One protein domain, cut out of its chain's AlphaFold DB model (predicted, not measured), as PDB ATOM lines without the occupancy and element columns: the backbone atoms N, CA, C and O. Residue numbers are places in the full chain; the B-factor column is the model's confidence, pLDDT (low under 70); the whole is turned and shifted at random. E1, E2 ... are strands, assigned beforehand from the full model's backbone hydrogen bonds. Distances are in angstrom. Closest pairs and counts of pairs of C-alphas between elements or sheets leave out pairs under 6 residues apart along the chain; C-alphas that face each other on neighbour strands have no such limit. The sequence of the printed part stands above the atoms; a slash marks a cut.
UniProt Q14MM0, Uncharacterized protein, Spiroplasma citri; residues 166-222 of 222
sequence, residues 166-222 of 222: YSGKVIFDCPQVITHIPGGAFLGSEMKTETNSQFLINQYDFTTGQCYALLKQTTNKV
ATOM      1  N   TYR A 166      10.804 -49.048  56.127       79.00
ATOM      2  CA  TYR A 166      11.207 -49.409  54.757       79.00
ATOM      3  C   TYR A 166      10.561 -50.706  54.220       79.00
ATOM      4  O   TYR A 166      11.046 -51.313  53.270       79.00
ATOM      5  N   SER A 167       9.426 -51.134  54.779       82.25
ATOM      6  CA  SER A 167       8.779 -52.424  54.463       82.25
ATOM      7  C   SER A 167       8.016 -52.456  53.126       82.25
ATOM      8  O   SER A 167       7.425 -53.475  52.758       82.25
ATOM      9  N   GLY A 168       7.993 -51.338  52.395       86.00
ATOM     10  CA  GLY A 168       7.297 -51.218  51.119       86.00
ATOM     11  C   GLY A 168       7.994 -51.960  49.979       86.00
ATOM     12  O   GLY A 168       9.161 -52.345  50.062       86.00
ATOM     13  N   LYS A 169       7.265 -52.150  48.878       90.00
ATOM     14  CA  LYS A 169       7.821 -52.730  47.656       90.00
ATOM     15  C   LYS A 169       7.209 -52.132  46.405       90.00
ATOM     16  O   LYS A 169       6.012 -51.850  46.378       90.00
ATOM     17  N   VAL A 170       8.018 -52.014  45.362       90.12
ATOM     18  CA  VAL A 170       7.566 -51.735  43.998       90.12
ATOM     19  C   VAL A 170       7.556 -53.056  43.241       90.12
ATOM     20  O   VAL A 170       8.508 -53.825  43.323       90.12
ATOM     21  N   ILE A 171       6.468 -53.350  42.538       91.25
ATOM     22  CA  ILE A 171       6.360 -54.527  41.671       91.25
ATOM     23  C   ILE A 171       6.278 -54.011  40.243       91.25
ATOM     24  O   ILE A 171       5.471 -53.124  39.965       91.25
ATOM     25  N   PHE A 172       7.102 -54.557  39.359       90.75
ATOM     26  CA  PHE A 172       7.100 -54.210  37.947       90.75
ATOM     27  C   PHE A 172       6.286 -55.231  37.149       90.75
ATOM     28  O   PHE A 172       6.298 -56.421  37.463       90.75
ATOM     29  N   ASP A 173       5.615 -54.779  36.089       88.31
ATOM     30  CA  ASP A 173       4.831 -55.660  35.207       88.31
ATOM     31  C   ASP A 173       5.710 -56.694  34.479       88.31
ATOM     32  O   ASP A 173       5.261 -57.788  34.138       88.31
ATOM     33  N   CYS A 174       6.981 -56.358  34.259       89.19
ATOM     34  CA  CYS A 174       8.022 -57.251  33.767       89.19
ATOM     35  C   CYS A 174       9.363 -56.908  34.436       89.19
ATOM     36  O   CYS A 174       9.505 -55.788  34.936       89.19
ATOM     37  N   PRO A 175      10.346 -57.830  34.457       92.25
ATOM     38  CA  PRO A 175      11.669 -57.550  35.010       92.25
ATOM     39  C   PRO A 175      12.279 -56.266  34.433       92.25
ATOM     40  O   PRO A 175      12.269 -56.062  33.220       92.25
ATOM     41  N   GLN A 176      12.800 -55.407  35.308       92.50
ATOM     42  CA  GLN A 176      13.386 -54.114  34.955       92.50
ATOM     43  C   GLN A 176      14.872 -54.088  35.276       92.50
ATOM     44  O   GLN A 176      15.293 -54.638  36.293       92.50
ATOM     45  N   VAL A 177      15.641 -53.387  34.440       92.12
ATOM     46  CA  VAL A 177      17.039 -53.059  34.730       92.12
ATOM     47  C   VAL A 177      17.071 -51.838  35.645       92.12
ATOM     48  O   VAL A 177      16.775 -50.717  35.225       92.12
ATOM     49  N   ILE A 178      17.426 -52.065  36.903       92.00
ATOM     50  CA  ILE A 178      17.585 -51.037  37.926       92.00
ATOM     51  C   ILE A 178      19.039 -50.579  37.906       92.00
ATOM     52  O   ILE A 178      19.958 -51.389  38.002       92.00
ATOM     53  N   THR A 179      19.244 -49.274  37.782       90.38
ATOM     54  CA  THR A 179      20.557 -48.627  37.774       90.38
ATOM     55  C   THR A 179      20.798 -47.950  39.113       90.38
ATOM     56  O   THR A 179      19.989 -47.132  39.548       90.38
ATOM     57  N   HIS A 180      21.914 -48.271  39.756       88.62
ATOM     58  CA  HIS A 180      22.328 -47.682  41.025       88.62
ATOM     59  C   HIS A 180      23.070 -46.375  40.743       88.62
ATOM     60  O   HIS A 180      24.162 -46.397  40.174       88.62
ATOM     61  N   ILE A 181      22.482 -45.246  41.136       83.12
ATOM     62  CA  ILE A 181      23.048 -43.905  40.967       83.12
ATOM     63  C   ILE A 181      23.641 -43.450  42.307       83.12
ATOM     64  O   ILE A 181      22.871 -43.178  43.238       83.12
ATOM     65  N   PRO A 182      24.982 -43.351  42.416       73.81
ATOM     66  CA  PRO A 182      25.653 -42.848  43.610       73.81
ATOM     67  C   PRO A 182      25.103 -41.487  44.043       73.81
ATOM     68  O   PRO A 182      24.904 -40.601  43.206       73.81
ATOM     69  N   GLY A 183      24.881 -41.312  45.347       67.88
ATOM     70  CA  GLY A 183      24.449 -40.030  45.906       67.88
ATOM     71  C   GLY A 183      25.362 -38.873  45.471       67.88
ATOM     72  O   GLY A 183      26.587 -38.977  45.518       67.88
ATOM     73  N   GLY A 184      24.767 -37.765  45.021       62.03
ATOM     74  CA  GLY A 184      25.497 -36.547  44.644       62.03
ATOM     75  C   GLY A 184      26.218 -36.568  43.287       62.03
ATOM     76  O   GLY A 184      26.868 -35.579  42.953       62.03
ATOM     77  N   ALA A 185      26.097 -37.636  42.489       56.81
ATOM     78  CA  ALA A 185      26.715 -37.734  41.164       56.81
ATOM     79  C   ALA A 185      25.703 -37.546  40.014       56.81
ATOM     80  O   ALA A 185      24.549 -37.966  40.093       56.81
ATOM     81  N   PHE A 186      26.153 -36.941  38.909       56.75
ATOM     82  CA  PHE A 186      25.453 -37.015  37.619       56.75
ATOM     83  C   PHE A 186      25.624 -38.419  37.012       56.75
ATOM     84  O   PHE A 186      26.525 -39.151  37.417       56.75
ATOM     85  N   LEU A 187      24.781 -38.792  36.038       62.97
ATOM     86  CA  LEU A 187      24.885 -40.073  35.321       62.97
ATOM     87  C   LEU A 187      26.320 -40.266  34.789       62.97
ATOM     88  O   LEU A 187      26.727 -39.599  33.839       62.97
ATOM     89  N   GLY A 188      27.088 -41.139  35.444       62.00
ATOM     90  CA  GLY A 188      28.472 -41.464  35.098       62.00
ATOM     91  C   GLY A 188      28.570 -42.627  34.109       62.00
ATOM     92  O   GLY A 188      27.578 -43.291  33.808       62.00
ATOM     93  N   SER A 189      29.780 -42.893  33.611       57.75
ATOM     94  CA  SER A 189      30.047 -43.947  32.620       57.75
ATOM     95  C   SER A 189      29.978 -45.373  33.181       57.75
ATOM     96  O   SER A 189      29.779 -46.308  32.412       57.75
ATOM     97  N   GLU A 190      30.094 -45.549  34.500       65.31
ATOM     98  CA  GLU A 190      30.041 -46.858  35.159       65.31
ATOM     99  C   GLU A 190      29.022 -46.844  36.300       65.31
ATOM    100  O   GLU A 190      29.310 -46.441  37.425       65.31
ATOM    101  N   MET A 191      27.799 -47.279  36.000       84.38
ATOM    102  CA  MET A 191      26.754 -47.483  37.002       84.38
ATOM    103  C   MET A 191      26.487 -48.977  37.154       84.38
ATOM    104  O   MET A 191      26.335 -49.696  36.163       84.38
ATOM    105  N   LYS A 192      26.407 -49.449  38.403       88.25
ATOM    106  CA  LYS A 192      26.001 -50.830  38.684       88.25
ATOM    107  C   LYS A 192      24.543 -51.014  38.281       88.25
ATOM    108  O   LYS A 192      23.714 -50.131  38.511       88.25
ATOM    109  N   THR A 193      24.242 -52.161  37.685       91.06
ATOM    110  CA  THR A 193      22.881 -52.516  37.288       91.06
ATOM    111  C   THR A 193      22.514 -53.903  37.782       91.06
ATOM    112  O   THR A 193      23.375 -54.766  37.944       91.06
ATOM    113  N   GLU A 194      21.225 -54.112  38.005       93.25
ATOM    114  CA  GLU A 194      20.639 -55.412  38.316       93.25
ATOM    115  C   GLU A 194      19.277 -55.546  37.637       93.25
ATOM    116  O   GLU A 194      18.651 -54.546  37.287       93.25
ATOM    117  N   THR A 195      18.810 -56.778  37.430       94.50
ATOM    118  CA  THR A 195      17.501 -57.034  36.817       94.50
ATOM    119  C   THR A 195      16.575 -57.694  37.822       94.50
ATOM    120  O   THR A 195      16.810 -58.837  38.200       94.50
ATOM    121  N   ASN A 196      15.501 -57.004  38.213       93.06
ATOM    122  CA  ASN A 196      14.538 -57.505  39.193       93.06
ATOM    123  C   ASN A 196      13.091 -57.285  38.725       93.06
ATOM    124  O   ASN A 196      12.775 -56.304  38.054       93.06
ATOM    125  N   SER A 197      12.181 -58.183  39.109       93.38
ATOM    126  CA  SER A 197      10.725 -58.018  38.927       93.38
ATOM    127  C   SER A 197      10.058 -57.253  40.074       93.38
ATOM    128  O   SER A 197       8.923 -56.794  39.948       93.38
ATOM    129  N   GLN A 198      10.766 -57.090  41.190       93.19
ATOM    130  CA  GLN A 198      10.323 -56.316  42.339       93.19
ATOM    131  C   GLN A 198      11.498 -55.585  42.990       93.19
ATOM    132  O   GLN A 198      12.632 -56.056  42.964       93.19
ATOM    133  N   PHE A 199      11.199 -54.460  43.621       90.94
ATOM    134  CA  PHE A 199      12.122 -53.638  44.385       90.94
ATOM    135  C   PHE A 199      11.607 -53.577  45.828       90.94
ATOM    136  O   PHE A 199      10.617 -52.898  46.108       90.94
ATOM    137  N   LEU A 200      12.212 -54.348  46.732       90.81
ATOM    138  CA  LEU A 200      11.876 -54.366  48.160       90.81
ATOM    139  C   LEU A 200      12.641 -53.235  48.847       90.81
ATOM    140  O   LEU A 200      13.859 -53.311  48.922       90.81
ATOM    141  N   ILE A 201      11.962 -52.192  49.328       90.00
ATOM    142  CA  ILE A 201      12.611 -50.938  49.758       90.00
ATOM    143  C   ILE A 201      13.673 -51.189  50.844       90.00
ATOM    144  O   ILE A 201      14.744 -50.596  50.794       90.00
ATOM    145  N   ASN A 202      13.436 -52.123  51.766       89.81
ATOM    146  CA  ASN A 202      14.371 -52.487  52.839       89.81
ATOM    147  C   ASN A 202      15.648 -53.223  52.390       89.81
ATOM    148  O   ASN A 202      16.516 -53.472  53.222       89.81
ATOM    149  N   GLN A 203      15.770 -53.602  51.117       90.44
ATOM    150  CA  GLN A 203      16.977 -54.231  50.567       90.44
ATOM    151  C   GLN A 203      17.946 -53.218  49.946       90.44
ATOM    152  O   GLN A 203      19.018 -53.605  49.487       90.44
ATOM    153  N   TYR A 204      17.577 -51.937  49.930       88.50
ATOM    154  CA  TYR A 204      18.325 -50.873  49.277       88.50
ATOM    155  C   TYR A 204      18.684 -49.778  50.278       88.50
ATOM    156  O   TYR A 204      17.914 -49.461  51.184       88.50
ATOM    157  N   ASP A 205      19.863 -49.188  50.101       85.81
ATOM    158  CA  ASP A 205      20.325 -48.077  50.925       85.81
ATOM    159  C   ASP A 205      19.821 -46.747  50.356       85.81
ATOM    160  O   ASP A 205      20.050 -46.447  49.185       85.81
ATOM    161  N   PHE A 206      19.151 -45.952  51.189       83.44
ATOM    162  CA  PHE A 206      18.696 -44.592  50.881       83.44
ATOM    163  C   PHE A 206      19.343 -43.533  51.791       83.44
ATOM    164  O   PHE A 206      19.067 -42.342  51.646       83.44
ATOM    165  N   THR A 207      20.204 -43.940  52.729       79.25
ATOM    166  CA  THR A 207      20.738 -43.082  53.801       79.25
ATOM    167  C   THR A 207      21.625 -41.949  53.287       79.25
ATOM    168  O   THR A 207      21.703 -40.892  53.909       79.25
ATOM    169  N   THR A 208      22.253 -42.134  52.127       77.00
ATOM    170  CA  THR A 208      23.183 -41.180  51.502       77.00
ATOM    171  C   THR A 208      22.565 -40.398  50.339       77.00
ATOM    172  O   THR A 208      23.276 -39.757  49.567       77.00
ATOM    173  N   GLY A 209      21.235 -40.440  50.182       74.81
ATOM    174  CA  GLY A 209      20.560 -39.846  49.021       74.81
ATOM    175  C   GLY A 209      20.807 -40.621  47.722       74.81
ATOM    176  O   GLY A 209      20.687 -40.060  46.632       74.81
ATOM    177  N   GLN A 210      21.175 -41.898  47.842       82.00
ATOM    178  CA  GLN A 210      21.303 -42.833  46.733       82.00
ATOM    179  C   GLN A 210      19.992 -42.901  45.937       82.00
ATOM    180  O   GLN A 210      18.896 -42.941  46.505       82.00
ATOM    181  N   CYS A 211      20.104 -42.933  44.612       85.56
ATOM    182  CA  CYS A 211      18.964 -43.050  43.715       85.56
ATOM    183  C   CYS A 211      19.037 -44.369  42.937       85.56
ATOM    184  O   CYS A 211      20.113 -44.821  42.548       85.56
ATOM    185  N   TYR A 212      17.880 -44.976  42.686       88.81
ATOM    186  CA  TYR A 212      17.751 -46.180  41.873       88.81
ATOM    187  C   TYR A 212      16.839 -45.862  40.697       88.81
ATOM    188  O   TYR A 212      15.677 -45.502  40.882       88.81
ATOM    189  N   ALA A 213      17.380 -45.945  39.486       88.00
ATOM    190  CA  ALA A 213      16.718 -45.458  38.286       88.00
ATOM    191  C   ALA A 213      16.494 -46.567  37.267       88.00
ATOM    192  O   ALA A 213      17.367 -47.390  37.001       88.00
ATOM    193  N   LEU A 214      15.330 -46.533  36.634       87.44
ATOM    194  CA  LEU A 214      15.045 -47.313  35.441       87.44
ATOM    195  C   LEU A 214      15.296 -46.394  34.245       87.44
ATOM    196  O   LEU A 214      14.550 -45.443  34.014       87.44
ATOM    197  N   LEU A 215      16.376 -46.642  33.508       82.88
ATOM    198  CA  LEU A 215      16.771 -45.815  32.367       82.88
ATOM    199  C   LEU A 215      16.132 -46.325  31.068       82.88
ATOM    200  O   LEU A 215      15.768 -47.493  30.960       82.88
ATOM    201  N   LYS A 216      16.030 -45.442  30.064       74.81
ATOM    202  CA  LYS A 216      15.536 -45.760  28.705       74.81
ATOM    203  C   LYS A 216      14.113 -46.335  28.664       74.81
ATOM    204  O   LYS A 216      13.767 -47.084  27.756       74.81
ATOM    205  N   GLN A 217      13.276 -45.959  29.627       71.44
ATOM    206  CA  GLN A 217      11.859 -46.298  29.610       71.44
ATOM    207  C   GLN A 217      11.168 -45.480  28.514       71.44
ATOM    208  O   GLN A 217      10.969 -44.276  28.660       71.44
ATOM    209  N   THR A 218      10.838 -46.117  27.393       62.22
ATOM    210  CA  THR A 218      10.051 -45.497  26.322       62.22
ATOM    211  C   THR A 218       8.607 -45.950  26.428       62.22
ATOM    212  O   THR A 218       8.315 -47.146  26.365       62.22
ATOM    213  N   THR A 219       7.673 -45.010  26.518       52.78
ATOM    214  CA  THR A 219       6.254 -45.327  26.387       52.78
ATOM    215  C   THR A 219       5.905 -45.455  24.903       52.78
ATOM    216  O   THR A 219       5.386 -44.521  24.305       52.78
ATOM    217  N   ASN A 220       6.142 -46.623  24.293       48.03
ATOM    218  CA  ASN A 220       5.598 -46.934  22.951       48.03
ATOM    219  C   ASN A 220       4.070 -47.157  22.977       48.03
ATOM    220  O   ASN A 220       3.472 -47.570  21.988       48.03
ATOM    221  N   LYS A 221       3.446 -46.944  24.140       39.22
ATOM    222  CA  LYS A 221       2.019 -47.083  24.401       39.22
ATOM    223  C   LYS A 221       1.576 -45.939  25.311       39.22
ATOM    224  O   LYS A 221       1.690 -46.057  26.530       39.22
ATOM    225  N   VAL A 222       1.084 -44.856  24.718       37.09
ATOM    226  CA  VAL A 222       0.059 -43.983  25.311       37.09
ATOM    227  C   VAL A 222      -0.949 -43.679  24.219       37.09
ATOM    228  O   VAL A 222      -0.497 -43.291  23.122       37.09
TER     229      VAL A 222
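AT A GLANCE: This is residues 166 to 222 of the 222 residues of an uncharacterized protein of Spiroplasma citri (UniProt Q14MM0). A long hairpin of two strands, E1 and E2, is sharply folded over on itself as a V, and the short strand E3 lies beside the last residues of E1, 178 to 181, making a small, strongly twisted sheet. A long link of 11 residues joins E1 to E2, a short link of 10 residues joins E2 to E3, and residues 215 to 222 form a tail after E3. The printed part has 57 residues, with no named helix and three named strands in the order E1, E2, E3; the sheet's order is E2, E1, E3, all antiparallel. The class is all strand, though only 25 of the 57 residues are in named elements, under half. The whole is only just loose, close to compact, with a radius of gyration of the C-alphas of 12.4 A and spans of 34 by 31 by 19 A.

IN THESE COORDINATES: E1, residues 169 to 181, begins with C-alpha 169 at (7.821, -52.730, 47.656) and measures 18.8 A from first to last C-alpha. It bends by 126 degrees at residue 174. E2, residues 193 to 200, measures 15.6 A and bends by 101 degrees at residue 197. E3, residues 211 to 214, measures 10.1 A and ends with C-alpha 214 at (15.045, -47.313, 35.441).

HOW THE PARTS SIT: E1 is the inner strand. E2 and E1 are a hairpin, antiparallel at 134 degrees between their directions; C-alphas 197 and 175 face each other at 4.1 A. N 170 and O 199, 2.8 A, and N 178 and O 194, 2.8 A, are within hydrogen-bond range. E3 and E1 are antiparallel at 124 degrees; C-alphas 180 and 212 face each other at 4.9 A, and N 179 and O 213 are within hydrogen-bond range at 2.8 A. The edge strands E2 and E3 are apart.

THE WHOLE: The C-alphas of Thr 207 and Val 222 are the two farthest apart, 35.2 A. The printed part has no cut and ends at the chain's last residue, 222. The link from E1 to E2 is long, with 11 residues; that from E2 to E3 is short, with 10. The mean pLDDT of the printed part is 79.9; residues 183 to 190 and 218 to 222 are under 70.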